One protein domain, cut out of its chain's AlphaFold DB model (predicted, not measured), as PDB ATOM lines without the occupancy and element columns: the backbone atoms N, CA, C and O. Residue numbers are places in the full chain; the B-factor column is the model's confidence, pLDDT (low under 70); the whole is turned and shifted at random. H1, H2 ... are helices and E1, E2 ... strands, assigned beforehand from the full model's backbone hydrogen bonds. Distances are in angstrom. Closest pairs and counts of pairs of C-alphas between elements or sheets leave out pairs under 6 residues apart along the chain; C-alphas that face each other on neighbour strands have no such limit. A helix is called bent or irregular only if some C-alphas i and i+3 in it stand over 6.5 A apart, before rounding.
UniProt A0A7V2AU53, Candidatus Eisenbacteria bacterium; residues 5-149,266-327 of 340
ATOM      1  N   GLU A   5      -1.615  32.189 -23.221       93.38
ATOM      2  CA  GLU A   5      -1.745  33.343 -22.319       93.38
ATOM      3  C   GLU A   5      -2.367  32.961 -20.968       93.38
ATOM      4  O   GLU A   5      -1.865  33.362 -19.922       93.38
ATOM      5  N   SER A   6      -3.410  32.120 -20.975       92.06
ATOM      6  CA  SER A   6      -4.037  31.633 -19.738       92.06
ATOM      7  C   SER A   6      -3.118  30.698 -18.951       92.06
ATOM      8  O   SER A   6      -3.169  30.689 -17.727       92.06
ATOM      9  N   ILE A   7      -2.296  29.893 -19.637       94.44
ATOM     10  CA  ILE A   7      -1.382  28.935 -18.995       94.44
ATOM     11  C   ILE A   7      -0.194  29.659 -18.371       94.44
ATOM     12  O   ILE A   7       0.177  29.333 -17.246       94.44
ATOM     13  N   ASP A   8       0.394  30.631 -19.067       95.19
ATOM     14  CA  ASP A   8       1.625  31.298 -18.631       95.19
ATOM     15  C   ASP A   8       1.449  31.968 -17.254       95.19
ATOM     16  O   ASP A   8       2.343  31.882 -16.413       95.19
ATOM     17  N   GLY A   9       0.266  32.531 -16.974       94.38
ATOM     18  CA  GLY A   9      -0.056  33.140 -15.677       94.38
ATOM     19  C   GLY A   9      -0.209  32.156 -14.507       94.38
ATOM     20  O   GLY A   9       0.007  32.539 -13.361       94.38
ATOM     21  N   ILE A  10      -0.547  30.889 -14.772       95.44
ATOM     22  CA  ILE A  10      -0.768  29.853 -13.738       95.44
ATOM     23  C   ILE A  10       0.266  28.725 -13.782       95.44
ATOM     24  O   ILE A  10       0.189  27.771 -13.005       95.44
ATOM     25  N   LYS A  11       1.248  28.818 -14.684       95.75
ATOM     26  CA  LYS A  11       2.263  27.790 -14.911       95.75
ATOM     27  C   LYS A  11       3.003  27.387 -13.628       95.75
ATOM     28  O   LYS A  11       3.055  26.183 -13.385       95.75
ATOM     29  N   PRO A  12       3.494  28.312 -12.775       96.19
ATOM     30  CA  PRO A  12       4.190  27.921 -11.546       96.19
ATOM     31  C   PRO A  12       3.314  27.077 -10.611       96.19
ATOM     32  O   PRO A  12       3.788  26.118 -10.009       96.19
ATOM     33  N   PHE A  13       2.017  27.393 -10.529       95.44
ATOM     34  CA  PHE A  13       1.070  26.612  -9.742       95.44
ATOM     35  C   PHE A  13       0.861  25.217 -10.344       95.44
ATOM     36  O   PHE A  13       1.022  24.223  -9.639       95.44
ATOM     37  N   LEU A  14       0.575  25.111 -11.646       95.25
ATOM     38  CA  LEU A  14       0.382  23.810 -12.302       95.25
ATOM     39  C   LEU A  14       1.640  22.930 -12.238       95.25
ATOM     40  O   LEU A  14       1.539  21.724 -12.029       95.25
ATOM     41  N   GLU A  15       2.827  23.529 -12.347       95.81
ATOM     42  CA  GLU A  15       4.109  22.842 -12.173       95.81
ATOM     43  C   GLU A  15       4.372  22.407 -10.728       95.81
ATOM     44  O   GLU A  15       5.279  21.606 -10.520       95.81
ATOM     45  N   SER A  16       3.595  22.849  -9.741       95.12
ATOM     46  CA  SER A  16       3.676  22.345  -8.363       95.12
ATOM     47  C   SER A  16       2.790  21.112  -8.135       95.12
ATOM     48  O   SER A  16       3.104  20.257  -7.306       95.12
ATOM     49  N   VAL A  17       1.720  20.962  -8.922       95.25
ATOM     50  CA  VAL A  17       0.768  19.853  -8.802       95.25
ATOM     51  C   VAL A  17       1.351  18.587  -9.437       95.25
ATOM     52  O   VAL A  17       1.776  18.573 -10.596       95.25
ATOM     53  N   ARG A  18       1.400  17.492  -8.672       93.88
ATOM     54  CA  ARG A  18       1.906  16.190  -9.131       93.88
ATOM     55  C   ARG A  18       0.875  15.091  -8.878       93.88
ATOM     56  O   ARG A  18       0.492  14.898  -7.723       93.88
ATOM     57  N   PRO A  19       0.449  14.347  -9.916       95.38
ATOM     58  CA  PRO A  19      -0.403  13.179  -9.731       95.38
ATOM     59  C   PRO A  19       0.263  12.119  -8.846       95.38
ATOM     60  O   PRO A  19       1.452  11.814  -8.988       95.38
ATOM     61  N   MET A  20      -0.520  11.523  -7.950       96.81
ATOM     62  CA  MET A  20      -0.112  10.319  -7.226       96.81
ATOM     63  C   MET A  20      -0.146   9.107  -8.165       96.81
ATOM     64  O   MET A  20      -0.734   9.161  -9.247       96.81
ATOM     65  N   LYS A  21       0.499   8.006  -7.766       97.94
ATOM     66  CA  LYS A  21       0.423   6.757  -8.533       97.94
ATOM     67  C   LYS A  21      -1.020   6.258  -8.553       97.94
ATOM     68  O   LYS A  21      -1.663   6.216  -7.510       97.94
ATOM     69  N   ALA A  22      -1.505   5.845  -9.716       97.50
ATOM     70  CA  ALA A  22      -2.887   5.415  -9.885       97.50
ATOM     71  C   ALA A  22      -3.057   3.908  -9.643       97.50
ATOM     72  O   ALA A  22      -2.172   3.120  -9.968       97.50
ATOM     73  N   VAL A  23      -4.217   3.479  -9.146       98.06
ATOM     74  CA  VAL A  23      -4.722   2.123  -9.416       98.06
ATOM     75  C   VAL A  23      -5.208   2.098 -10.864       98.06
ATOM     76  O   VAL A  23      -6.095   2.869 -11.226       98.06
ATOM     77  N   PHE A  24      -4.589   1.264 -11.696       97.06
ATOM     78  CA  PHE A  24      -4.873   1.167 -13.125       97.06
ATOM     79  C   PHE A  24      -4.669  -0.269 -13.598       97.06
ATOM     80  O   PHE A  24      -3.697  -0.917 -13.210       97.06
ATOM     81  N   ASP A  25      -5.559  -0.730 -14.472       95.56
ATOM     82  CA  ASP A  25      -5.432  -2.002 -15.169       95.56
ATOM     83  C   ASP A  25      -5.952  -1.849 -16.601       95.56
ATOM     84  O   ASP A  25      -7.102  -1.467 -16.844       95.56
ATOM     85  N   GLN A  26      -5.065  -2.143 -17.552       94.81
ATOM     86  CA  GLN A  26      -5.305  -2.004 -18.984       94.81
ATOM     87  C   GLN A  26      -6.446  -2.902 -19.477       94.81
ATOM     88  O   GLN A  26      -7.066  -2.589 -20.491       94.81
ATOM     89  N   LYS A  27      -6.794  -3.972 -18.750       94.50
ATOM     90  CA  LYS A  27      -7.975  -4.790 -19.047       94.50
ATOM     91  C   LYS A  27      -9.250  -3.944 -19.111       94.50
ATOM     92  O   LYS A  27     -10.094  -4.197 -19.967       94.50
ATOM     93  N   TYR A  28      -9.377  -2.951 -18.230       94.88
ATOM     94  CA  TYR A  28     -10.571  -2.109 -18.138       94.88
ATOM     95  C   TYR A  28     -10.477  -0.841 -18.988       94.88
ATOM     96  O   TYR A  28     -11.504  -0.234 -19.260       94.88
ATOM     97  N   VAL A  29      -9.278  -0.454 -19.437       93.06
ATOM     98  CA  VAL A  29      -9.052   0.698 -20.326       93.06
ATOM     99  C   VAL A  29      -8.025   0.313 -21.398       93.06
ATOM    100  O   VAL A  29      -6.840   0.631 -21.311       93.06
ATOM    101  N   LYS A  30      -8.485  -0.405 -22.427       90.00
ATOM    102  CA  LYS A  30      -7.629  -1.166 -23.361       90.00
ATOM    103  C   LYS A  30      -6.657  -0.318 -24.182       90.00
ATOM    104  O   LYS A  30      -5.544  -0.755 -24.476       90.00
ATOM    105  N   LYS A  31      -7.087   0.886 -24.562       88.38
ATOM    106  CA  LYS A  31      -6.353   1.794 -25.459       88.38
ATOM    107  C   LYS A  31      -5.270   2.614 -24.746       88.38
ATOM    108  O   LYS A  31      -4.543   3.338 -25.414       88.38
ATOM    109  N   LEU A  32      -5.139   2.504 -23.420       88.81
ATOM    110  CA  LEU A  32      -4.146   3.245 -22.640       88.81
ATOM    111  C   LEU A  32      -3.128   2.317 -21.983       88.81
ATOM    112  O   LEU A  32      -3.448   1.206 -21.568       88.81
ATOM    113  N   SER A  33      -1.903   2.813 -21.831       89.81
ATOM    114  CA  SER A  33      -0.872   2.217 -20.985       89.81
ATOM    115  C   SER A  33      -0.600   3.127 -19.786       89.81
ATOM    116  O   SER A  33      -0.614   4.353 -19.902       89.81
ATOM    117  N   GLY A  34      -0.386   2.523 -18.617       87.88
ATOM    118  CA  GLY A  34      -0.064   3.241 -17.387       87.88
ATOM    119  C   GLY A  34       1.430   3.173 -17.079       87.88
ATOM    120  O   GLY A  34       1.977   2.086 -16.914       87.88
ATOM    121  N   ASP A  35       2.078   4.325 -16.953       92.19
ATOM    122  CA  ASP A  35       3.491   4.485 -16.575       92.19
ATOM    123  C   ASP A  35       3.678   4.914 -15.104       92.19
ATOM    124  O   ASP A  35       4.738   4.703 -14.513       92.19
ATOM    125  N   TRP A  36       2.625   5.444 -14.473       96.12
ATOM    126  CA  TRP A  36       2.618   5.912 -13.084       96.12
ATOM    127  C   TRP A  36       1.589   5.171 -12.214       96.12
ATOM    128  O   TRP A  36       0.621   5.744 -11.715       96.12
ATOM    129  N   VAL A  37       1.792   3.860 -12.042       97.56
ATOM    130  CA  VAL A  37       0.796   2.934 -11.463       97.56
ATOM    131  C   VAL A  37       1.254   2.361 -10.111       97.56
ATOM    132  O   VAL A  37       2.445   2.106  -9.890       97.56
ATOM    133  N   LYS A  38       0.312   2.174  -9.180       97.75
ATOM    134  CA  LYS A  38       0.510   1.488  -7.891       97.75
ATOM    135  C   LYS A  38       0.757  -0.008  -8.101       97.75
ATOM    136  O   LYS A  38       0.352  -0.592  -9.100       97.75
ATOM    137  N   LYS A  39       1.418  -0.645  -7.135       96.88
ATOM    138  CA  LYS A  39       1.640  -2.098  -7.120       96.88
ATOM    139  C   LYS A  39       1.135  -2.658  -5.794       96.88
ATOM    140  O   LYS A  39       1.490  -2.140  -4.740       96.88
ATOM    141  N   GLY A  40       0.329  -3.710  -5.850       96.31
ATOM    142  CA  GLY A  40      -0.248  -4.403  -4.695       96.31
ATOM    143  C   GLY A  40      -0.540  -5.856  -5.061       96.31
ATOM    144  O   GLY A  40      -0.556  -6.183  -6.248       96.31
ATOM    145  N   LYS A  41      -0.712  -6.743  -4.071       97.06
ATOM    146  CA  LYS A  41      -0.997  -8.165  -4.338       97.06
ATOM    147  C   LYS A  41      -2.477  -8.388  -4.634       97.06
ATOM    148  O   LYS A  41      -2.822  -9.361  -5.299       97.06
ATOM    149  N   SER A  42      -3.337  -7.499  -4.139       98.56
ATOM    150  CA  SER A  42      -4.780  -7.552  -4.340       98.56
ATOM    151  C   SER A  42      -5.400  -6.175  -4.600       98.56
ATOM    152  O   SER A  42      -4.796  -5.150  -4.269       98.56
ATOM    153  N   TRP A  43      -6.629  -6.131  -5.125       98.62
ATOM    154  CA  TRP A  43      -7.431  -4.902  -5.142       98.62
ATOM    155  C   TRP A  43      -7.635  -4.343  -3.737       98.62
ATOM    156  O   TRP A  43      -7.657  -3.128  -3.567       98.62
ATOM    157  N   TYR A  44      -7.727  -5.213  -2.728       98.69
ATOM    158  CA  TYR A  44      -7.808  -4.795  -1.331       98.69
ATOM    159  C   TYR A  44      -6.537  -4.049  -0.895       98.69
ATOM    160  O   TYR A  44      -6.632  -2.950  -0.358       98.69
ATOM    161  N   ASP A  45      -5.346  -4.575  -1.200       98.69
ATOM    162  CA  ASP A  45      -4.078  -3.891  -0.890       98.69
ATOM    163  C   ASP A  45      -3.989  -2.524  -1.582       98.69
ATOM    164  O   ASP A  45      -3.468  -1.559  -1.026       98.69
ATOM    165  N   LEU A  46      -4.481  -2.444  -2.820       98.81
ATOM    166  CA  LEU A  46      -4.511  -1.208  -3.593       98.81
ATOM    167  C   LEU A  46      -5.526  -0.204  -3.026       98.81
ATOM    168  O   LEU A  46      -5.237   0.991  -3.013       98.81
ATOM    169  N   ALA A  47      -6.665  -0.672  -2.507       98.81
ATOM    170  CA  ALA A  47      -7.613   0.164  -1.776       98.81
ATOM    171  C   ALA A  47      -6.997   0.734  -0.494       98.81
ATOM    172  O   ALA A  47      -7.144   1.926  -0.243       98.81
ATOM    173  N   GLU A  48      -6.271  -0.069   0.288       98.81
ATOM    174  CA  GLU A  48      -5.579   0.420   1.491       98.81
ATOM    175  C   GLU A  48      -4.529   1.486   1.132       98.81
ATOM    176  O   GLU A  48      -4.510   2.558   1.730       98.81
ATOM    177  N   GLN A  49      -3.752   1.278   0.061       98.81
ATOM    178  CA  GLN A  49      -2.826   2.302  -0.444       98.81
ATOM    179  C   GLN A  49      -3.525   3.584  -0.919       98.81
ATOM    180  O   GLN A  49      -2.907   4.647  -0.923       98.81
ATOM    181  N   LEU A  50      -4.768   3.502  -1.401       98.81
ATOM    182  CA  LEU A  50      -5.561   4.682  -1.750       98.81
ATOM    183  C   LEU A  50      -6.094   5.386  -0.502       98.81
ATOM    184  O   LEU A  50      -6.098   6.614  -0.460       98.81
ATOM    185  N   LYS A  51      -6.501   4.636   0.527       98.88
ATOM    186  CA  LYS A  51      -6.885   5.215   1.821       98.88
ATOM    187  C   LYS A  51      -5.711   5.980   2.438       98.88
ATOM    188  O   LYS A  51      -5.892   7.119   2.870       98.88
ATOM    189  N   ASP A  52      -4.509   5.408   2.389       98.75
ATOM    190  CA  ASP A  52      -3.279   6.066   2.844       98.75
ATOM    191  C   ASP A  52      -2.984   7.352   2.064       98.75
ATOM    192  O   ASP A  52      -2.657   8.374   2.672       98.75
ATOM    193  N   ASP A  53      -3.138   7.339   0.734       98.62
ATOM    194  CA  ASP A  53      -2.980   8.531  -0.109       98.62
ATOM    195  C   ASP A  53      -3.979   9.632   0.279       98.62
ATOM    196  O   ASP A  53      -3.584  10.788   0.446       98.62
ATOM    197  N   ILE A  54      -5.258   9.281   0.462       98.69
ATOM    198  CA  ILE A  54      -6.333  10.215   0.836       98.69
ATOM    199  C   ILE A  54      -6.042  10.850   2.203       98.69
ATOM    200  O   ILE A  54      -6.105  12.074   2.349       98.69
ATOM    201  N   LEU A  55      -5.682  10.044   3.206       98.62
ATOM    202  CA  LEU A  55      -5.366  10.533   4.553       98.62
ATOM    203  C   LEU A  55      -4.073  11.359   4.580       98.62
ATOM    204  O   LEU A  55      -4.005  12.393   5.250       98.62
ATOM    205  N   SER A  56      -3.059  10.938   3.824       98.19
ATOM    206  CA  SER A  56      -1.795  11.668   3.703       98.19
ATOM    207  C   SER A  56      -1.988  13.008   3.002       98.19
ATOM    208  O   SER A  56      -1.434  14.007   3.457       98.19
ATOM    209  N   PHE A  57      -2.800  13.055   1.940       98.06
ATOM    210  CA  PHE A  57      -3.202  14.295   1.275       98.06
ATOM    211  C   PHE A  57      -3.905  15.232   2.257       98.06
ATOM    212  O   PHE A  57      -3.460  16.362   2.442       98.06
ATOM    213  N   LYS A  58      -4.927  14.731   2.967       98.12
ATOM    214  CA  LYS A  58      -5.667  15.498   3.979       98.12
ATOM    215  C   LYS A  58      -4.734  16.159   4.990       98.12
ATOM    216  O   LYS A  58      -4.850  17.351   5.256       98.12
ATOM    217  N   LYS A  59      -3.794  15.382   5.536       98.19
ATOM    218  CA  LYS A  59      -2.826  15.864   6.527       98.19
ATOM    219  C   LYS A  59      -1.840  16.867   5.930       98.19
ATOM    220  O   LYS A  59      -1.577  17.886   6.558       98.19
ATOM    221  N   ARG A  60      -1.275  16.569   4.756       97.06
ATOM    222  CA  ARG A  60      -0.248  17.398   4.108       97.06
ATOM    223  C   ARG A  60      -0.787  18.770   3.712       97.06
ATOM    224  O   ARG A  60      -0.094  19.756   3.925       97.06
ATOM    225  N   GLU A  61      -2.000  18.817   3.172       96.50
ATOM    226  CA  GLU A  61      -2.644  20.059   2.728       96.50
ATOM    227  C   GLU A  61      -3.432  20.765   3.850       96.50
ATOM    228  O   GLU A  61      -4.006  21.827   3.628       96.50
ATOM    229  N   GLY A  62      -3.498  20.185   5.056       97.44
ATOM    230  CA  GLY A  62      -4.250  20.755   6.179       97.44
ATOM    231  C   GLY A  62      -5.766  20.796   5.955       97.44
ATOM    232  O   GLY A  62      -6.445  21.665   6.496       97.44
ATOM    233  N   CYS A  63      -6.314  19.885   5.145       97.31
ATOM    234  CA  CYS A  63      -7.742  19.859   4.838       97.31
ATOM    235  C   CYS A  63      -8.559  19.265   5.995       97.31
ATOM    236  O   CYS A  63      -8.282  18.171   6.484       97.31
ATOM    237  N   GLU A  64      -9.652  19.922   6.373       96.62
ATOM    238  CA  GLU A  64     -10.616  19.356   7.328       96.62
ATOM    239  C   GLU A  64     -11.536  18.318   6.675       96.62
ATOM    240  O   GLU A  64     -11.905  17.314   7.295       96.62
ATOM    241  N   ARG A  65     -11.886  18.548   5.406       97.31
ATOM    242  CA  ARG A  65     -12.867  17.786   4.626       97.31
ATOM    243  C   ARG A  65     -12.317  17.505   3.234       97.31
ATOM    244  O   ARG A  65     -11.454  18.231   2.749       97.31
ATOM    245  N   LEU A  66     -12.792  16.424   2.629       98.50
ATOM    246  CA  LEU A  66     -12.358  15.953   1.318       98.50
ATOM    247  C   LEU A  66     -13.585  15.573   0.498       98.50
ATOM    248  O   LEU A  66     -14.602  15.184   1.063       98.50
ATOM    249  N   VAL A  67     -13.444  15.615  -0.822       98.69
ATOM    250  CA  VAL A  67     -14.379  15.032  -1.787       98.69
ATOM    251  C   VAL A  67     -13.547  14.328  -2.854       98.69
ATOM    252  O   VAL A  67     -12.482  14.818  -3.233       98.69
ATOM    253  N   VAL A  68     -14.020  13.184  -3.340       98.75
ATOM    254  CA  VAL A  68     -13.412  12.456  -4.460       98.75
ATOM    255  C   VAL A  68     -14.339  12.533  -5.668       98.75
ATOM    256  O   VAL A  68     -15.529  12.250  -5.580       98.75
ATOM    257  N   ILE A  69     -13.788  12.902  -6.823       98.69
ATOM    258  CA  ILE A  69     -14.526  12.938  -8.088       98.69
ATOM    259  C   ILE A  69     -13.755  12.116  -9.113       98.69
ATOM    260  O   ILE A  69     -12.590  12.388  -9.406       98.69
ATOM    261  N   TRP A  70     -14.404  11.094  -9.662       98.44
ATOM    262  CA  TRP A  70     -13.840  10.287 -10.732       98.44
ATOM    263  C   TRP A  70     -13.926  11.034 -12.066       98.44
ATOM    264  O   TRP A  70     -14.991  11.112 -12.673       98.44
ATOM    265  N   CYS A  71     -12.787  11.545 -12.531       97.06
ATOM    266  CA  CYS A  71     -12.622  12.186 -13.844       97.06
ATOM    267  C   CYS A  71     -11.637  11.418 -14.746       97.06
ATOM    268  O   CYS A  71     -11.044  11.999 -15.654       97.06
ATOM    269  N   ALA A  72     -11.389  10.139 -14.448       95.44
ATOM    270  CA  ALA A  72     -10.488   9.296 -15.228       95.44
ATOM    271  C   ALA A  72     -11.207   8.671 -16.436       95.44
ATOM    272  O   ALA A  72     -12.403   8.874 -16.649       95.44
ATOM    273  N   SER A  73     -10.454   7.931 -17.251       93.69
ATOM    274  CA  SER A  73     -10.952   7.318 -18.481       93.69
ATOM    275  C   SER A  73     -12.166   6.414 -18.255       93.69
ATOM    276  O   SER A  73     -12.292   5.746 -17.224       93.69
ATOM    277  N   THR A  74     -13.047   6.386 -19.257       93.12
ATOM    278  CA  THR A  74     -14.179   5.456 -19.298       93.12
ATOM    279  C   THR A  74     -13.651   4.021 -19.307       93.12
ATOM    280  O   THR A  74     -12.769   3.690 -20.097       93.12
ATOM    281  N   GLU A  75     -14.172   3.194 -18.408       95.12
ATOM    282  CA  GLU A  75     -13.860   1.768 -18.340       95.12
ATOM    283  C   GLU A  75     -14.783   0.978 -19.280       95.12
ATOM    284  O   GLU A  75     -15.856   1.451 -19.678       95.12
ATOM    285  N   ILE A  76     -14.378  -0.248 -19.616       93.38
ATOM    286  CA  ILE A  76     -15.211  -1.190 -20.371       93.38
ATOM    287  C   ILE A  76     -16.592  -1.376 -19.733       93.38
ATOM    288  O   ILE A  76     -16.779  -1.235 -18.521       93.38
ATOM    289  N   PHE A  77     -17.566  -1.751 -20.558       91.81
ATOM    290  CA  PHE A  77     -18.906  -2.050 -20.079       91.81
ATOM    291  C   PHE A  77     -18.927  -3.251 -19.127       91.81
ATOM    292  O   PHE A  77     -18.474  -4.345 -19.464       91.81
ATOM    293  N   MET A  78     -19.526  -3.057 -17.952       93.56
ATOM    294  CA  MET A  78     -19.682  -4.082 -16.922       93.56
ATOM    295  C   MET A  78     -21.108  -4.071 -16.386       93.56
ATOM    296  O   MET A  78     -21.742  -3.021 -16.290       93.56
ATOM    297  N   LYS A  79     -21.604  -5.249 -16.001       93.94
ATOM    298  CA  LYS A  79     -22.886  -5.408 -15.306       93.94
ATOM    299  C   LYS A  79     -22.649  -5.791 -13.852       93.94
ATOM    300  O   LYS A  79     -21.608  -6.350 -13.510       93.94
ATOM    301  N   ALA A  80     -23.637  -5.521 -13.001       95.00
ATOM    302  CA  ALA A  80     -23.634  -6.042 -11.643       95.00
ATOM    303  C   ALA A  80     -23.506  -7.580 -11.663       95.00
ATOM    304  O   ALA A  80     -24.089  -8.256 -12.511       95.00
ATOM    305  N   ALA A  81     -22.725  -8.118 -10.731       97.38
ATOM    306  CA  ALA A  81     -22.352  -9.525 -10.640       97.38
ATOM    307  C   ALA A  81     -22.486  -9.981  -9.181       97.38
ATOM    308  O   ALA A  81     -22.732  -9.163  -8.293       97.38
ATOM    309  N   ALA A  82     -22.303 -11.273  -8.903       97.81
ATOM    310  CA  ALA A  82     -22.468 -11.809  -7.547       97.81
ATOM    311  C   ALA A  82     -21.543 -11.133  -6.514       97.81
ATOM    312  O   ALA A  82     -21.947 -10.924  -5.374       97.81
ATOM    313  N   VAL A  83     -20.336 -10.727  -6.928       98.19
ATOM    314  CA  VAL A  83     -19.373 -10.018  -6.068       98.19
ATOM    315  C   VAL A  83     -19.872  -8.635  -5.617       98.19
ATOM    316  O   VAL A  83     -19.415  -8.113  -4.609       98.19
ATOM    317  N   HIS A  84     -20.837  -8.053  -6.332       98.50
ATOM    318  CA  HIS A  84     -21.382  -6.714  -6.092       98.50
ATOM    319  C   HIS A  84     -22.596  -6.694  -5.153       98.50
ATOM    320  O   HIS A  84     -23.143  -5.623  -4.891       98.50
ATOM    321  N   LYS A  85     -23.058  -7.864  -4.694       97.88
ATOM    322  CA  LYS A  85     -24.346  -8.017  -4.004       97.88
ATOM    323  C   LYS A  85     -24.390  -7.371  -2.616       97.88
ATOM    324  O   LYS A  85     -25.415  -6.810  -2.256       97.88
ATOM    325  N   ASP A  86     -23.318  -7.506  -1.850       98.25
ATOM    326  CA  ASP A  86     -23.207  -7.025  -0.473       98.25
ATOM    327  C   ASP A  86     -21.743  -6.721  -0.146       98.25
ATOM    328  O   ASP A  86     -20.826  -7.213  -0.822       98.25
ATOM    329  N   LEU A  87     -21.515  -5.900   0.882       98.00
ATOM    330  CA  LEU A  87     -20.171  -5.448   1.251       98.00
ATOM    331  C   LEU A  87     -19.216  -6.616   1.544       98.00
ATOM    332  O   LEU A  87     -18.057  -6.598   1.129       98.00
ATOM    333  N   LYS A  88     -19.709  -7.678   2.192       98.38
ATOM    334  CA  LYS A  88     -18.911  -8.869   2.517       98.38
ATOM    335  C   LYS A  88     -18.401  -9.576   1.258       98.38
ATOM    336  O   LYS A  88     -17.231  -9.965   1.195       98.38
ATOM    337  N   SER A  89     -19.268  -9.761   0.267       98.56
ATOM    338  CA  SER A  89     -18.920 -10.368  -1.019       98.56
ATOM    339  C   SER A  89     -17.954  -9.483  -1.800       98.56
ATOM    340  O   SER A  89     -16.992  -9.994  -2.380       98.56
ATOM    341  N   PHE A  90     -18.152  -8.165  -1.745       98.75
ATOM    342  CA  PHE A  90     -17.289  -7.195  -2.409       98.75
ATOM    343  C   PHE A  90     -15.871  -7.196  -1.829       98.75
ATOM    344  O   PHE A  90     -14.899  -7.332  -2.571       98.75
ATOM    345  N   GLU A  91     -15.725  -7.147  -0.503       98.62
ATOM    346  CA  GLU A  91     -14.416  -7.198   0.162       98.62
ATOM    347  C   GLU A  91     -13.690  -8.528  -0.049       98.62
ATOM    348  O   GLU A  91     -12.463  -8.553  -0.192       98.62
ATOM    349  N   LYS A  92     -14.430  -9.642  -0.100       98.69
ATOM    350  CA  LYS A  92     -13.864 -10.931  -0.507       98.69
ATOM    351  C   LYS A  92     -13.326 -10.849  -1.940       98.69
ATOM    352  O   LYS A  92     -12.179 -11.218  -2.177       98.69
ATOM    353  N   GLY A  93     -14.112 -10.297  -2.864       98.69
ATOM    354  CA  GLY A  93     -13.698 -10.074  -4.247       98.69
ATOM    355  C   GLY A  93     -12.473  -9.175  -4.386       98.69
ATOM    356  O   GLY A  93     -11.607  -9.455  -5.214       98.69
ATOM    357  N   LEU A  94     -12.356  -8.136  -3.552       98.75
ATOM    358  CA  LEU A  94     -11.173  -7.276  -3.517       98.75
ATOM    359  C   LEU A  94      -9.914  -8.067  -3.135       98.75
ATOM    360  O   LEU A  94      -8.861  -7.892  -3.747       98.75
ATOM    361  N   LYS A  95     -10.015  -8.947  -2.133       98.69
ATOM    362  CA  LYS A  95      -8.895  -9.783  -1.663       98.69
ATOM    363  C   LYS A  95      -8.508 -10.862  -2.676       98.69
ATOM    364  O   LYS A  95      -7.333 -11.196  -2.788       98.69
ATOM    365  N   GLU A  96      -9.480 -11.375  -3.424       98.31
ATOM    366  CA  GLU A  96      -9.300 -12.443  -4.416       98.31
ATOM    367  C   GLU A  96      -8.993 -11.928  -5.836       98.31
ATOM    368  O   GLU A  96      -8.853 -12.735  -6.750       98.31
ATOM    369  N   ASN A  97      -8.856 -10.610  -6.038       98.12
ATOM    370  CA  ASN A  97      -8.686  -9.988  -7.361       98.12
ATOM    371  C   ASN A  97      -9.788 -10.363  -8.355       98.12
ATOM    372  O   ASN A  97      -9.514 -10.721  -9.504       98.12
ATOM    373  N   SER A  98     -11.047 -10.281  -7.918       98.19
ATOM    374  CA  SER A  98     -12.180 -10.565  -8.793       98.19
ATOM    375  C   SER A  98     -12.085  -9.751 -10.098       98.19
ATOM    376  O   SER A  98     -11.895  -8.530 -10.045       98.19
ATOM    377  N   PRO A  99     -12.242 -10.393 -11.273       97.50
ATOM    378  CA  PRO A  99     -12.237  -9.723 -12.572       97.50
ATOM    379  C   PRO A  99     -13.481  -8.859 -12.815       97.50
ATOM    380  O   PRO A  99     -13.527  -8.165 -13.832       97.50
ATOM    381  N   ASP A 100     -14.469  -8.941 -11.924       97.88
ATOM    382  CA  ASP A 100     -15.693  -8.144 -11.960       97.88
ATOM    383  C   ASP A 100     -15.560  -6.841 -11.156       97.88
ATOM    384  O   ASP A 100     -16.462  -6.015 -11.210       97.88
ATOM    385  N   ILE A 101     -14.438  -6.613 -10.460       98.50
ATOM    386  CA  ILE A 101     -14.151  -5.347  -9.774       98.50
ATOM    387  C   ILE A 101     -13.176  -4.522 -10.618       98.50
ATOM    388  O   ILE A 101     -12.033  -4.926 -10.846       98.50
ATOM    389  N   ALA A 102     -13.631  -3.350 -11.061       98.00
ATOM    390  CA  ALA A 102     -12.836  -2.401 -11.838       98.00
ATOM    391  C   ALA A 102     -12.060  -1.413 -10.944       98.00
ATOM    392  O   ALA A 102     -12.478  -1.161  -9.808       98.00
ATOM    393  N   PRO A 103     -10.975  -0.787 -11.448       98.25
ATOM    394  CA  PRO A 103     -10.226   0.243 -10.730       98.25
ATOM    395  C   PRO A 103     -11.106   1.329 -10.104       98.25
ATOM    396  O   PRO A 103     -10.931   1.630  -8.924       98.25
ATOM    397  N   SER A 104     -12.085   1.873 -10.834       98.56
ATOM    398  CA  SER A 104     -13.011   2.895 -10.320       98.56
ATOM    399  C   SER A 104     -13.728   2.476  -9.031       98.56
ATOM    400  O   SER A 104     -13.898   3.291  -8.122       98.56
ATOM    401  N   MET A 105     -14.086   1.196  -8.906       98.75
ATOM    402  CA  MET A 105     -14.735   0.643  -7.719       98.75
ATOM    403  C   MET A 105     -13.770   0.544  -6.531       98.75
ATOM    404  O   MET A 105     -14.190   0.710  -5.389       98.75
ATOM    405  N   VAL A 106     -12.475   0.329  -6.783       98.81
ATOM    406  CA  VAL A 106     -11.425   0.341  -5.748       98.81
ATOM    407  C   VAL A 106     -11.265   1.752  -5.169       98.81
ATOM    408  O   VAL A 106     -11.195   1.908  -3.948       98.81
ATOM    409  N   TYR A 107     -11.286   2.790  -6.017       98.88
ATOM    410  CA  TYR A 107     -11.298   4.189  -5.560       98.88
ATOM    411  C   TYR A 107     -12.563   4.532  -4.779       98.88
ATOM    412  O   TYR A 107     -12.472   5.148  -3.717       98.88
ATOM    413  N   ALA A 108     -13.728   4.121  -5.283       98.81
ATOM    414  CA  ALA A 108     -14.993   4.323  -4.595       98.81
ATOM    415  C   ALA A 108     -14.992   3.661  -3.211       98.81
ATOM    416  O   ALA A 108     -15.253   4.325  -2.213       98.81
ATOM    417  N   TYR A 109     -14.608   2.386  -3.121       98.88
ATOM    418  CA  TYR A 109     -14.502   1.671  -1.850       98.88
ATOM    419  C   TYR A 109     -13.549   2.369  -0.868       98.88
ATOM    420  O   TYR A 109     -13.893   2.533   0.304       98.88
ATOM    421  N   ALA A 110     -12.377   2.821  -1.330       98.88
ATOM    422  CA  ALA A 110     -11.421   3.544  -0.491       98.88
ATOM    423  C   ALA A 110     -12.002   4.865   0.048       98.88
ATOM    424  O   ALA A 110     -11.915   5.116   1.251       98.88
ATOM    425  N   ALA A 111     -12.635   5.671  -0.811       98.81
ATOM    426  CA  ALA A 111     -13.256   6.938  -0.424       98.81
ATOM    427  C   ALA A 111     -14.406   6.732   0.576       98.81
ATOM    428  O   ALA A 111     -14.394   7.312   1.664       98.81
ATOM    429  N   LEU A 112     -15.351   5.842   0.256       98.81
ATOM    430  CA  LEU A 112     -16.515   5.566   1.099       98.81
ATOM    431  C   LEU A 112     -16.113   4.982   2.459       98.81
ATOM    432  O   LEU A 112     -16.642   5.397   3.486       98.81
ATOM    433  N   SER A 113     -15.119   4.086   2.494       98.75
ATOM    434  CA  SER A 113     -14.585   3.527   3.747       98.75
ATOM    435  C   SER A 113     -14.060   4.596   4.711       98.75
ATOM    436  O   SER A 113     -14.091   4.390   5.924       98.75
ATOM    437  N   LEU A 114     -13.556   5.713   4.178       98.62
ATOM    438  CA  LEU A 114     -13.036   6.843   4.947       98.62
ATOM    439  C   LEU A 114     -14.090   7.919   5.238       98.62
ATOM    440  O   LEU A 114     -13.747   8.952   5.811       98.62
ATOM    441  N   GLY A 115     -15.349   7.707   4.849       98.44
ATOM    442  CA  GLY A 115     -16.396   8.712   5.013       98.44
ATOM    443  C   GLY A 115     -16.253   9.900   4.054       98.44
ATOM    444  O   GLY A 115     -16.634  11.012   4.406       98.44
ATOM    445  N   VAL A 116     -15.624   9.710   2.888       98.81
ATOM    446  CA  VAL A 116     -15.357  10.788   1.923       98.81
ATOM    447  C   VAL A 116     -16.391  10.754   0.789       98.81
ATOM    448  O   VAL A 116     -16.464   9.735   0.095       98.81
ATOM    449  N   PRO A 117     -17.148  11.847   0.554       98.81
ATOM    450  CA  PRO A 117     -18.085  11.966  -0.561       98.81
ATOM    451  C   PRO A 117     -17.481  11.605  -1.914       98.81
ATOM    452  O   PRO A 117     -16.325  11.936  -2.194       98.81
ATOM    453  N   PHE A 118     -18.287  10.976  -2.773       98.81
ATOM    454  CA  PHE A 118     -17.829  10.478  -4.068       98.81
ATOM    455  C   PHE A 118     -18.785  10.837  -5.214       98.81
ATOM    456  O   PHE A 118     -19.968  10.491  -5.173       98.81
ATOM    457  N   ALA A 119     -18.266  11.457  -6.278       98.62
ATOM    458  CA  ALA A 119     -18.978  11.617  -7.549       98.62
ATOM    459  C   ALA A 119     -18.345  10.791  -8.675       98.62
ATOM    460  O   ALA A 119     -17.137  10.858  -8.903       98.62
ATOM    461  N   ASN A 120     -19.167  10.078  -9.448       98.38
ATOM    462  CA  ASN A 120     -18.724   9.389 -10.657       98.38
ATOM    463  C   ASN A 120     -18.932  10.256 -11.911       98.38
ATOM    464  O   ASN A 120     -20.047  10.378 -12.413       98.38
ATOM    465  N   GLY A 121     -17.860  10.839 -12.447       97.12
ATOM    466  CA  GLY A 121     -17.904  11.667 -13.658       97.12
ATOM    467  C   GLY A 121     -17.885  10.898 -14.981       97.12
ATOM    468  O   GLY A 121     -18.025  11.516 -16.036       97.12
ATOM    469  N   ALA A 122     -17.747   9.568 -14.949       94.62
ATOM    470  CA  ALA A 122     -17.722   8.682 -16.119       94.62
ATOM    471  C   ALA A 122     -18.959   7.761 -16.135       94.62
ATOM    472  O   ALA A 122     -19.604   7.603 -15.100       94.62
ATOM    473  N   PRO A 123     -19.318   7.118 -17.263       93.38
ATOM    474  CA  PRO A 123     -20.493   6.241 -17.325       93.38
ATOM    475  C   PRO A 123     -20.258   4.850 -16.695       93.38
ATOM    476  O   PRO A 123     -21.145   3.998 -16.737       93.38
ATOM    477  N   ASN A 124     -19.080   4.624 -16.107       94.81
ATOM    478  CA  ASN A 124     -18.637   3.375 -15.487       94.81
ATOM    479  C   ASN A 124     -19.611   2.869 -14.408       94.81
ATOM    480  O   ASN A 124     -20.307   3.654 -13.761       94.81
ATOM    481  N   LEU A 125     -19.621   1.555 -14.166       95.25
ATOM    482  CA  LEU A 125     -20.452   0.951 -13.121       95.25
ATOM    483  C   LEU A 125     -20.083   1.488 -11.721       95.25
ATOM    484  O   LEU A 125     -20.976   1.902 -10.994       95.25
ATOM    485  N   THR A 126     -18.791   1.596 -11.387       97.12
ATOM    486  CA  THR A 126     -18.255   2.280 -10.188       97.12
ATOM    487  C   THR A 126     -19.105   2.073  -8.917       97.12
ATOM    488  O   THR A 126     -19.168   0.962  -8.410       97.12
ATOM    489  N   ILE A 127     -19.761   3.125  -8.406       95.38
ATOM    490  CA  ILE A 127     -20.568   3.146  -7.172       95.38
ATOM    491  C   ILE A 127     -21.991   2.605  -7.349       95.38
ATOM    492  O   ILE A 127     -22.690   2.407  -6.363       95.38
ATOM    493  N   ASP A 128     -22.426   2.372  -8.584       93.94
ATOM    494  CA  ASP A 128     -23.787   1.981  -8.964       93.94
ATOM    495  C   ASP A 128     -23.997   0.463  -8.778       93.94
ATOM    496  O   ASP A 128     -24.409  -0.267  -9.682       93.94
ATOM    497  N   VAL A 129     -23.608  -0.035  -7.599       96.94
ATOM    498  CA  VAL A 129     -23.686  -1.441  -7.191       96.94
ATOM    499  C   VAL A 129     -24.165  -1.566  -5.741       96.94
ATOM    500  O   VAL A 129     -23.762  -0.753  -4.905       96.94
ATOM    501  N   PRO A 130     -24.960  -2.601  -5.398       97.19
ATOM    502  CA  PRO A 130     -25.538  -2.745  -4.059       97.19
ATOM    503  C   PRO A 130     -24.524  -2.650  -2.913       97.19
ATOM    504  O   PRO A 130     -24.749  -1.895  -1.975       97.19
ATOM    505  N   ALA A 131     -23.377  -3.326  -3.020       98.38
ATOM    506  CA  ALA A 131     -22.347  -3.331  -1.979       98.38
ATOM    507  C   ALA A 131     -21.766  -1.940  -1.656       98.38
ATOM    508  O   ALA A 131     -21.490  -1.630  -0.499       98.38
ATOM    509  N   LEU A 132     -21.559  -1.091  -2.669       98.38
ATOM    510  CA  LEU A 132     -21.014   0.256  -2.460       98.38
ATOM    511  C   LEU A 132     -22.101   1.252  -2.050       98.38
ATOM    512  O   LEU A 132     -21.814   2.183  -1.301       98.38
ATOM    513  N   MET A 133     -23.346   1.027  -2.471       97.50
ATOM    514  CA  MET A 133     -24.502   1.776  -1.979       97.50
ATOM    515  C   MET A 133     -24.782   1.494  -0.497       97.50
ATOM    516  O   MET A 133     -25.038   2.431   0.258       97.50
ATOM    517  N   GLU A 134     -24.675   0.230  -0.076       97.19
ATOM    518  CA  GLU A 134     -24.713  -0.198   1.331       97.19
ATOM    519  C   GLU A 134     -23.623   0.521   2.134       97.19
ATOM    520  O   GLU A 134     -23.924   1.225   3.095       97.19
ATOM    521  N   LEU A 135     -22.369   0.461   1.670       98.50
ATOM    522  CA  LEU A 135     -21.248   1.130   2.333       98.50
ATOM    523  C   LEU A 135     -21.435   2.654   2.438       98.50
ATOM    524  O   LEU A 135     -21.130   3.235   3.479       98.50
ATOM    525  N   ALA A 136     -21.926   3.309   1.382       98.31
ATOM    526  CA  ALA A 136     -22.209   4.745   1.407       98.31
ATOM    527  C   ALA A 136     -23.292   5.091   2.439       98.31
ATOM    528  O   ALA A 136     -23.177   6.100   3.134       98.31
ATOM    529  N   HIS A 137     -24.325   4.255   2.570       96.50
ATOM    530  CA  HIS A 137     -25.373   4.450   3.565       96.50
ATOM    531  C   HIS A 137     -24.847   4.248   4.994       96.50
ATOM    532  O   HIS A 137     -25.052   5.118   5.840       96.50
ATOM    533  N   ASP A 138     -24.115   3.160   5.243       97.56
ATOM    534  CA  ASP A 138     -23.552   2.821   6.559       97.56
ATOM    535  C   ASP A 138     -22.544   3.855   7.063       97.56
ATOM    536  O   ASP A 138     -22.406   4.079   8.266       97.56
ATOM    537  N   ARG A 139     -21.821   4.492   6.138       98.25
ATOM    538  CA  ARG A 139     -20.845   5.546   6.435       98.25
ATOM    539  C   ARG A 139     -21.436   6.950   6.391       98.25
ATOM    540  O   ARG A 139     -20.694   7.905   6.594       98.25
ATOM    541  N   GLU A 140     -22.736   7.071   6.128       98.19
ATOM    542  CA  GLU A 140     -23.446   8.343   5.986       98.19
ATOM    543  C   GLU A 140     -22.796   9.289   4.960       98.19
ATOM    544  O   GLU A 140     -22.675  10.496   5.173       98.19
ATOM    545  N   VAL A 141     -22.364   8.724   3.830       98.56
ATOM    546  CA  VAL A 141     -21.636   9.432   2.774       98.56
ATOM    547  C   VAL A 141     -22.573   9.768   1.612       98.56
ATOM    548  O   VAL A 141     -23.238   8.872   1.080       98.56
ATOM    549  N   PRO A 142     -22.634  11.033   1.163       98.62
ATOM    550  CA  PRO A 142     -23.339  11.409  -0.045       98.62
ATOM    551  C   PRO A 142     -22.560  10.966  -1.289       98.62
ATOM    552  O   PRO A 142     -21.347  11.164  -1.407       98.62
ATOM    553  N   VAL A 143     -23.286  10.398  -2.248       98.62
ATOM    554  CA  VAL A 143     -22.752   9.959  -3.538       98.62
ATOM    555  C   VAL A 143     -23.578  10.507  -4.692       98.62
ATOM    556  O   VAL A 143     -24.787  10.712  -4.569       98.62
ATOM    557  N   ALA A 144     -22.928  10.744  -5.828       98.25
ATOM    558  CA  ALA A 144     -23.590  11.242  -7.026       98.25
ATOM    559  C   ALA A 144     -22.971  10.664  -8.302       98.25
ATOM    560  O   ALA A 144     -21.808  10.262  -8.342       98.25
ATOM    561  N   GLY A 145     -23.744  10.638  -9.374       96.38
ATOM    562  CA  GLY A 145     -23.305  10.104 -10.652       96.38
ATOM    563  C   GLY A 145     -24.485   9.908 -11.595       96.38
ATOM    564  O   GLY A 145     -25.619  10.154 -11.201       96.38
ATOM    565  N   LYS A 146     -24.266   9.475 -12.835       94.19
ATOM    566  CA  LYS A 146     -22.957   9.276 -13.465       94.19
ATOM    567  C   LYS A 146     -22.863   9.898 -14.854       94.19
ATOM    568  O   LYS A 146     -23.878  10.191 -15.487       94.19
ATOM    569  N   ASP A 147     -21.618  10.076 -15.296       95.44
ATOM    570  CA  ASP A 147     -21.212  10.721 -16.552       95.44
ATOM    571  C   ASP A 147     -21.577  12.211 -16.632       95.44
ATOM    572  O   ASP A 147     -22.750  12.567 -16.662       95.44
ATOM    573  N   PHE A 148     -20.591  13.110 -16.709       96.75
ATOM    574  CA  PHE A 148     -20.869  14.551 -16.754       96.75
ATOM    575  C   PHE A 148     -21.743  14.943 -17.942       96.75
ATOM    576  O   PHE A 148     -21.452  14.610 -19.096       96.75
ATOM    577  N   LYS A 149     -22.802  15.708 -17.687       95.69
ATOM    578  CA  LYS A 149     -23.692  16.191 -18.738       95.69
ATOM    579  C   LYS A 149     -23.132  17.429 -19.418       95.69
ATOM    580  O   LYS A 149     -23.424  18.562 -19.062       95.69
ATOM    581  N   ALA A 266     -16.854  20.697 -18.751       95.25
ATOM    582  CA  ALA A 266     -16.774  19.744 -17.647       95.25
ATOM    583  C   ALA A 266     -16.128  20.327 -16.381       95.25
ATOM    584  O   ALA A 266     -16.580  20.024 -15.280       95.25
ATOM    585  N   ALA A 267     -15.089  21.162 -16.501       96.94
ATOM    586  CA  ALA A 267     -14.357  21.659 -15.332       96.94
ATOM    587  C   ALA A 267     -15.236  22.417 -14.306       96.94
ATOM    588  O   ALA A 267     -15.091  22.146 -13.113       96.94
ATOM    589  N   PRO A 268     -16.184  23.290 -14.710       97.62
ATOM    590  CA  PRO A 268     -17.112  23.919 -13.768       97.62
ATOM    591  C   PRO A 268     -18.031  22.915 -13.062       97.62
ATOM    592  O   PRO A 268     -18.285  23.061 -11.874       97.62
ATOM    593  N   ILE A 269     -18.462  21.851 -13.751       98.38
ATOM    594  CA  ILE A 269     -19.272  20.784 -13.144       98.38
ATOM    595  C   ILE A 269     -18.493  20.091 -12.019       98.38
ATOM    596  O   ILE A 269     -19.046  19.823 -10.958       98.38
ATOM    597  N   VAL A 270     -17.200  19.822 -12.228       98.62
ATOM    598  CA  VAL A 270     -16.335  19.222 -11.198       98.62
ATOM    599  C   VAL A 270     -16.243  20.128  -9.968       98.62
ATOM    600  O   VAL A 270     -16.333  19.635  -8.845       98.62
ATOM    601  N   LEU A 271     -16.097  21.440 -10.168       98.50
ATOM    602  CA  LEU A 271     -16.064  22.411  -9.072       98.50
ATOM    603  C   LEU A 271     -17.391  22.441  -8.303       98.50
ATOM    604  O   LEU A 271     -17.384  22.310  -7.080       98.50
ATOM    605  N   ASP A 272     -18.517  22.552  -9.008       98.56
ATOM    606  CA  ASP A 272     -19.848  22.566  -8.397       98.56
ATOM    607  C   ASP A 272     -20.100  21.295  -7.579       98.56
ATOM    608  O   ASP A 272     -20.542  21.364  -6.434       98.56
ATOM    609  N   LEU A 273     -19.766  20.123  -8.127       98.69
ATOM    610  CA  LEU A 273     -19.926  18.847  -7.430       98.69
ATOM    611  C   LEU A 273     -19.036  18.746  -6.191       98.69
ATOM    612  O   LEU A 273     -19.486  18.213  -5.179       98.69
ATOM    613  N   ALA A 274     -17.809  19.273  -6.235       98.62
ATOM    614  CA  ALA A 274     -16.941  19.311  -5.061       98.62
ATOM    615  C   ALA A 274     -17.569  20.147  -3.935       98.62
ATOM    616  O   ALA A 274     -17.586  19.719  -2.781       98.62
ATOM    617  N   LEU A 275     -18.138  21.307  -4.272       98.56
ATOM    618  CA  LEU A 275     -18.794  22.192  -3.310       98.56
ATOM    619  C   LEU A 275     -20.101  21.595  -2.775       98.56
ATOM    620  O   LEU A 275     -20.340  21.603  -1.566       98.56
ATOM    621  N   PHE A 276     -20.947  21.054  -3.649       98.69
ATOM    622  CA  PHE A 276     -22.254  20.538  -3.255       98.69
ATOM    623  C   PHE A 276     -22.188  19.205  -2.513       98.69
ATOM    624  O   PHE A 276     -23.014  18.974  -1.631       98.69
ATOM    625  N   LEU A 277     -21.210  18.344  -2.807       98.69
ATOM    626  CA  LEU A 277     -20.993  17.132  -2.017       98.69
ATOM    627  C   LEU A 277     -20.412  17.440  -0.631       98.69
ATOM    628  O   LEU A 277     -20.830  16.806   0.339       98.69
ATOM    629  N   ASP A 278     -19.520  18.433  -0.510       98.50
ATOM    630  CA  ASP A 278     -19.084  18.934   0.804       98.50
ATOM    631  C   ASP A 278     -20.277  19.477   1.601       98.50
ATOM    632  O   ASP A 278     -20.457  19.136   2.771       98.50
ATOM    633  N   LEU A 279     -21.133  20.279   0.953       98.38
ATOM    634  CA  LEU A 279     -22.356  20.792   1.564       98.38
ATOM    635  C   LEU A 279     -23.264  19.651   2.034       98.38
ATOM    636  O   LEU A 279     -23.655  19.656   3.198       98.38
ATOM    637  N   ALA A 280     -23.557  18.678   1.164       98.38
ATOM    638  CA  ALA A 280     -24.401  17.523   1.475       98.38
ATOM    639  C   ALA A 280     -23.899  16.777   2.719       98.38
ATOM    640  O   ALA A 280     -24.673  16.510   3.636       98.38
ATOM    641  N   GLN A 281     -22.592  16.524   2.803       98.25
ATOM    642  CA  GLN A 281     -22.003  15.858   3.965       98.25
ATOM    643  C   GLN A 281     -22.188  16.685   5.244       98.25
ATOM    644  O   GLN A 281     -22.536  16.142   6.292       98.25
ATOM    645  N   ARG A 282     -21.971  18.005   5.172       97.44
ATOM    646  CA  ARG A 282     -22.065  18.911   6.332       97.44
ATOM    647  C   ARG A 282     -23.473  19.023   6.905       97.44
ATOM    648  O   ARG A 282     -23.612  19.245   8.103       97.44
ATOM    649  N   ILE A 283     -24.492  18.900   6.063       97.00
ATOM    650  CA  ILE A 283     -25.904  18.966   6.469       97.00
ATOM    651  C   ILE A 283     -26.489  17.586   6.805       97.00
ATOM    652  O   ILE A 283     -27.691  17.474   7.031       97.00
ATOM    653  N   GLY A 284     -25.664  16.534   6.826       96.94
ATOM    654  CA  GLY A 284     -26.090  15.173   7.162       96.94
ATOM    655  C   GLY A 284     -26.857  14.453   6.051       96.94
ATOM    656  O   GLY A 284     -27.517  13.448   6.315       96.94
ATOM    657  N   PHE A 285     -26.795  14.938   4.808       97.69
ATOM    658  CA  PHE A 285     -27.308  14.178   3.671       97.69
ATOM    659  C   PHE A 285     -26.377  12.997   3.383       97.69
ATOM    660  O   PHE A 285     -25.154  13.118   3.433       97.69
ATOM    661  N   ARG A 286     -26.969  11.851   3.038       96.75
ATOM    662  CA  ARG A 286     -26.258  10.595   2.765       96.75
ATOM    663  C   ARG A 286     -26.869   9.840   1.591       96.75
ATOM    664  O   ARG A 286     -28.012  10.099   1.216       96.75
ATOM    665  N   GLY A 287     -26.123   8.894   1.027       97.25
ATOM    666  CA  GLY A 287     -26.566   8.103  -0.120       97.25
ATOM    667  C   GLY A 287     -26.718   8.944  -1.390       97.25
ATOM    668  O   GLY A 287     -26.029   9.951  -1.566       97.25
ATOM    669  N   ILE A 288     -27.607   8.524  -2.291       97.62
ATOM    670  CA  ILE A 288     -27.782   9.152  -3.609       97.62
ATOM    671  C   ILE A 288     -28.249  10.603  -3.469       97.62
ATOM    672  O   ILE A 288     -29.326  10.884  -2.950       97.62
ATOM    673  N   GLN A 289     -27.463  11.530  -4.008       97.81
ATOM    674  CA  GLN A 289     -27.795  12.950  -4.082       97.81
ATOM    675  C   GLN A 289     -28.552  13.264  -5.376       97.81
ATOM    676  O   GLN A 289     -28.030  13.908  -6.285       97.81
ATOM    677  N   GLU A 290     -29.807  12.819  -5.480       95.94
ATOM    678  CA  GLU A 290     -30.591  12.974  -6.717       95.94
ATOM    679  C   GLU A 290     -30.847  14.442  -7.115       95.94
ATOM    680  O   GLU A 290     -31.184  14.730  -8.263       95.94
ATOM    681  N   TRP A 291     -30.709  15.396  -6.195       97.06
ATOM    682  CA  TRP A 291     -30.813  16.830  -6.494       97.06
ATOM    683  C   TRP A 291     -29.638  17.354  -7.338       97.06
ATOM    684  O   TRP A 291     -29.744  18.413  -7.951       97.06
ATOM    685  N   LEU A 292     -28.558  16.572  -7.449       98.19
ATOM    686  CA  LEU A 292     -27.409  16.836  -8.318       98.19
ATOM    687  C   LEU A 292     -27.552  16.224  -9.719       98.19
ATOM    688  O   LEU A 292     -26.656  16.381 -10.546       98.19
ATOM    689  N   SER A 293     -28.688  15.587 -10.031       97.12
ATOM    690  CA  SER A 293     -28.979  15.010 -11.360       97.12
ATOM    691  C   SER A 293     -28.790  15.996 -12.517       97.12
ATOM    692  O   SER A 293     -28.467  15.593 -13.634       97.12
ATOM    693  N   PHE A 294     -28.927  17.299 -12.240       97.50
ATOM    694  CA  PHE A 294     -28.658  18.386 -13.183       97.50
ATOM    695  C   PHE A 294     -27.290  18.264 -13.876       97.50
ATOM    696  O   PHE A 294     -27.170  18.605 -15.053       97.50
ATOM    697  N   TYR A 295     -26.289  17.712 -13.188       98.06
ATOM    698  CA  TYR A 295     -24.906  17.610 -13.652       98.06
ATOM    699  C   TYR A 295     -24.573  16.319 -14.416       98.06
ATOM    700  O   TYR A 295     -23.479  16.217 -14.979       98.06
ATOM    701  N   PHE A 296     -25.485  15.344 -14.473       97.25
ATOM    702  CA  PHE A 296     -25.193  13.991 -14.962       97.25
ATOM    703  C   PHE A 296     -26.051  13.585 -16.163       97.25
ATOM    704  O   PHE A 296     -27.205  13.997 -16.302       97.25
ATOM    705  N   LYS A 297     -25.464  12.797 -17.073       94.94
ATOM    706  CA  LYS A 297     -26.156  12.229 -18.236       94.94
ATOM    707  C   LYS A 297     -27.071  11.090 -17.815       94.94
ATOM    708  O   LYS A 297     -28.182  11.014 -18.322       94.94
ATOM    709  N   SER A 298     -26.604  10.247 -16.895       93.75
ATOM    710  CA  SER A 298     -27.331   9.096 -16.355       93.75
ATOM    711  C   SER A 298     -27.415   9.225 -14.838       93.75
ATOM    712  O   SER A 298     -26.612   8.610 -14.136       93.75
ATOM    713  N   PRO A 299     -28.312  10.082 -14.323       95.25
ATOM    714  CA  PRO A 299     -28.414  10.320 -12.896       95.25
ATOM    715  C   PRO A 299     -28.767   9.035 -12.139       95.25
ATOM    716  O   PRO A 299     -29.680   8.292 -12.511       95.25
ATOM    717  N   MET A 300     -28.031   8.790 -11.060       94.62
ATOM    718  CA  MET A 300     -28.336   7.748 -10.090       94.62
ATOM    719  C   MET A 300     -29.688   8.033  -9.438       94.62
ATOM    720  O   MET A 300     -30.036   9.186  -9.180       94.62
ATOM    721  N   HIS A 301     -30.426   6.969  -9.157       93.12
ATOM    722  CA  HIS A 301     -31.770   7.015  -8.595       93.12
ATOM    723  C   HIS A 301     -31.993   5.793  -7.706       93.12
ATOM    724  O   HIS A 301     -31.313   4.773  -7.848       93.12
ATOM    725  N   ALA A 302     -32.930   5.897  -6.766       90.50
ATOM    726  CA  ALA A 302     -33.284   4.760  -5.924       90.50
ATOM    727  C   ALA A 302     -33.955   3.627  -6.738       90.50
ATOM    728  O   ALA A 302     -34.644   3.900  -7.725       90.50
ATOM    729  N   PRO A 303     -33.818   2.352  -6.316       87.06
ATOM    730  CA  PRO A 303     -34.527   1.241  -6.945       87.06
ATOM    731  C   PRO A 303     -36.039   1.488  -7.024       87.06
ATOM    732  O   PRO A 303     -36.665   1.864  -6.036       87.06
ATOM    733  N   GLY A 304     -36.627   1.250  -8.199       86.44
ATOM    734  CA  GLY A 304     -38.058   1.459  -8.451       86.44
ATOM    735  C   GLY A 304     -38.435   2.877  -8.889       86.44
ATOM    736  O   GLY A 304     -39.584   3.096  -9.270       86.44
ATOM    737  N   LEU A 305     -37.491   3.822  -8.884       89.75
ATOM    738  CA  LEU A 305     -37.656   5.131  -9.515       89.75
ATOM    739  C   LEU A 305     -37.091   5.115 -10.937       89.75
ATOM    740  O   LEU A 305     -36.263   4.273 -11.278       89.75
ATOM    741  N   TYR A 306     -37.534   6.063 -11.761       87.94
ATOM    742  CA  TYR A 306     -36.906   6.343 -13.050       87.94
ATOM    743  C   TYR A 306     -35.947   7.540 -12.912       87.94
ATOM    744  O   TYR A 306     -36.177   8.421 -12.078       87.94
ATOM    745  N   PRO A 307     -34.882   7.612 -13.726       91.75
ATOM    746  CA  PRO A 307     -34.024   8.787 -13.770       91.75
ATOM    747  C   PRO A 307     -34.746   9.953 -14.457       91.75
ATOM    748  O   PRO A 307     -35.102   9.877 -15.632       91.75
ATOM    749  N   GLU A 308     -34.931  11.064 -13.747       94.69
ATOM    750  CA  GLU A 308     -35.406  12.299 -14.375       94.69
ATOM    751  C   GLU A 308     -34.306  12.875 -15.274       94.69
ATOM    752  O   GLU A 308     -33.177  13.055 -14.816       94.69
ATOM    753  N   HIS A 309     -34.626  13.187 -16.531       95.88
ATOM    754  CA  HIS A 309     -33.683  13.680 -17.543       95.88
ATOM    755  C   HIS A 309     -34.054  15.057 -18.114       95.88
ATOM    756  O   HIS A 309     -33.230  15.663 -18.806       95.88
ATOM    757  N   ASP A 310     -35.250  15.571 -17.826       95.81
ATOM    758  CA  ASP A 310     -35.649  16.929 -18.176       95.81
ATOM    759  C   ASP A 310     -34.779  17.937 -17.412       95.81
ATOM    760  O   ASP A 310     -34.811  18.026 -16.178       95.81
ATOM    761  N   LEU A 311     -33.980  18.711 -18.153       96.94
ATOM    762  CA  LEU A 311     -33.036  19.657 -17.564       96.94
ATOM    763  C   LEU A 311     -33.733  20.700 -16.679       96.94
ATOM    764  O   LEU A 311     -33.161  21.119 -15.671       96.94
ATOM    765  N   PHE A 312     -34.944  21.126 -17.035       96.06
ATOM    766  CA  PHE A 312     -35.665  22.168 -16.308       96.06
ATOM    767  C   PHE A 312     -36.238  21.633 -14.997       96.06
ATOM    768  O   PHE A 312     -36.135  22.311 -13.971       96.06
ATOM    769  N   ILE A 313     -36.739  20.395 -14.992       95.81
ATOM    770  CA  ILE A 313     -37.165  19.717 -13.758       95.81
ATOM    771  C   ILE A 313     -35.958  19.485 -12.844       95.81
ATOM    772  O   ILE A 313     -36.017  19.788 -11.652       95.81
ATOM    773  N   GLN A 314     -34.832  19.021 -13.389       97.38
ATOM    774  CA  GLN A 314     -33.602  18.844 -12.613       97.38
ATOM    775  C   GLN A 314     -33.083  20.166 -12.026       97.38
ATOM    776  O   GLN A 314     -32.671  20.200 -10.866       97.38
ATOM    777  N   LEU A 315     -33.127  21.263 -12.791       97.25
ATOM    778  CA  LEU A 315     -32.748  22.595 -12.309       97.25
ATOM    779  C   LEU A 315     -33.678  23.068 -11.186       97.25
ATOM    780  O   LEU A 315     -33.218  23.648 -10.202       97.25
ATOM    781  N   MET A 316     -34.980  22.812 -11.317       96.81
ATOM    782  CA  MET A 316     -35.953  23.109 -10.273       96.81
ATOM    783  C   MET A 316     -35.689  22.274  -9.016       96.81
ATOM    784  O   MET A 316     -35.682  22.834  -7.924       96.81
ATOM    785  N   LYS A 317     -35.374  20.976  -9.150       96.19
ATOM    786  CA  LYS A 317     -34.993  20.096  -8.028       96.19
ATOM    787  C   LYS A 317     -33.754  20.618  -7.296       96.19
ATOM    788  O   LYS A 317     -33.772  20.700  -6.069       96.19
ATOM    789  N   LEU A 318     -32.721  21.036  -8.032       97.88
ATOM    790  CA  LEU A 318     -31.520  21.668  -7.475       97.88
ATOM    791  C   LEU A 318     -31.875  22.934  -6.676       97.88
ATOM    792  O   LEU A 318     -31.539  23.036  -5.498       97.88
ATOM    793  N   LYS A 319     -32.606  23.876  -7.286       97.19
ATOM    794  CA  LYS A 319     -32.994  25.141  -6.639       97.19
ATOM    795  C   LYS A 319     -33.879  24.925  -5.413       97.19
ATOM    796  O   LYS A 319     -33.610  25.505  -4.367       97.19
ATOM    797  N   ASN A 320     -34.902  24.083  -5.525       97.44
ATOM    798  CA  ASN A 320     -35.831  23.801  -4.431       97.44
ATOM    799  C   ASN A 320     -35.148  23.074  -3.273       97.44
ATOM    800  O   ASN A 320     -35.470  23.360  -2.126       97.44
ATOM    801  N   THR A 321     -34.156  22.220  -3.544       97.12
ATOM    802  CA  THR A 321     -33.338  21.623  -2.476       97.12
ATOM    803  C   THR A 321     -32.571  22.704  -1.715       97.12
ATOM    804  O   THR A 321     -32.620  22.740  -0.491       97.12
ATOM    805  N   LEU A 322     -31.919  23.638  -2.415       97.06
ATOM    806  CA  LEU A 322     -31.186  24.732  -1.767       97.06
ATOM    807  C   LEU A 322     -32.107  25.689  -0.991       97.06
ATOM    808  O   LEU A 322     -31.736  26.136   0.090       97.06
ATOM    809  N   ARG A 323     -33.310  25.970  -1.509       96.88
ATOM    810  CA  ARG A 323     -34.323  26.785  -0.815       96.88
ATOM    811  C   ARG A 323     -34.826  26.097   0.450       96.88
ATOM    812  O   ARG A 323     -34.761  26.690   1.520       96.88
ATOM    813  N   TYR A 324     -35.188  24.818   0.356       95.94
ATOM    814  CA  TYR A 324     -35.571  24.013   1.517       95.94
ATOM    815  C   TYR A 324     -34.504  24.054   2.624       95.94
ATOM    816  O   TYR A 324     -34.829  24.256   3.791       95.94
ATOM    817  N   LEU A 325     -33.221  23.952   2.262       94.75
ATOM    818  CA  LEU A 325     -32.110  24.028   3.220       94.75
ATOM    819  C   LEU A 325     -31.936  25.399   3.887       94.75
ATOM    820  O   LEU A 325     -31.333  25.476   4.954       94.75
ATOM    821  N   GLN A 326     -32.438  26.471   3.275       95.38
ATOM    822  CA  GLN A 326     -32.456  27.817   3.854       95.38
ATOM    823  C   GLN A 326     -33.766  28.135   4.593       95.38
ATOM    824  O   GLN A 326     -33.892  29.223   5.143       95.38
ATOM    825  N   GLY A 327     -34.729  27.205   4.640       95.06
ATOM    826  CA  GLY A 327     -36.061  27.466   5.198       95.06
ATOM    827  C   GLY A 327     -36.917  28.385   4.321       95.06
ATOM    828  O   GLY A 327     -37.833  29.029   4.818       95.06
TER     829      GLY A 327
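AT A GLANCE: This is residues 5 to 149 and 266 to 327 of the 340 residues of a protein of Candidatus Eisenbacteria bacterium (UniProt A0A7V2AU53). What is the main shape? A small sheet of three parallel strands, in the order E1 E2 E3, forms the core between H6 over one face and H4 over the other, with H2 and H5 packed on H4 and H3 touching both of these. H8 packs on H7, which packs by edge strand E3, while residues 5 to 18, with H1, stick out. What is printed, and how large is it? The printed part has 207 residues, with eight named helices and three named strands in the order H1 H2 E1 H3 H4 E2 H5 E3 H6 H7 H8, and its class is mostly helix. It is compact, with a radius of gyration of the C-alphas of 17.4 A and spans of 50 by 50 by 33 A.

IN THESE COORDINATES: What comes first? H1, residues 5 to 14, begins at C-alpha 5 (-1.745, 33.343, -22.319) and is irregular, with C-alphas 9 and 12 7.9 A apart. H2, residues 43 to 60, is 25.2 A long. What follows? E1 is residues 68 to 70, H3 87 to 95, H4 103 to 113, E2 118 to 120, H5 130 to 138 and E3 142 to 145. What comes last? H6, residues 266 to 282, is 24.6 A long; H7, residues 290 to 295, is irregular, with C-alphas 291 and 294 7.2 A apart. H8, residues 311 to 326, is 22.9 A long and ends at C-alpha 326 (-32.456, 27.817, 3.854).

HOW THE PARTS SIT: How do the strands pair? E2 is parallel to E1, with N 70 and O 119 2.8 A apart, and to E3, with N 120 and O 144 2.9 A apart. E1, H3 H4, E2 and E2, H5, E3 are strand-helix-strand units, parallel neighbours with helices between, each with a right-handed crossover. What is on the sheet? There are three layers, helices on both faces: H6, at a height of 8.7 A, and H7 on one, H4, at 9.3 A, on the other; H5 only grazes the sheet with residues 132 to 137. Which helices touch? Among them, H2 and H4 touch at a steep tilt of 57 degrees, closest at the C-alphas of Ala 47 and Ala 110, 5.3 A, and H7 and H8 at those of Trp 291 and Leu 318, 5.0 A. How are the helix backbones? Every O i to N i+4 pair is within hydrogen-bond range in H2, H3, H4, H5, H6 and H8, but 2 of 6 in H1 and 0 of 2 in H7, where 3 of 7 and 2 of 3 O i to N i+3 pairs are.

THE WHOLE: Is anything missing? Residues 150 to 265 are not printed, and C-alphas 149 and 266 are 7.9 A apart. Which links are long? Those from H1 to H2, E1 to H3 and H7 to H8. Is confidence low anywhere? No printed residue is under 70.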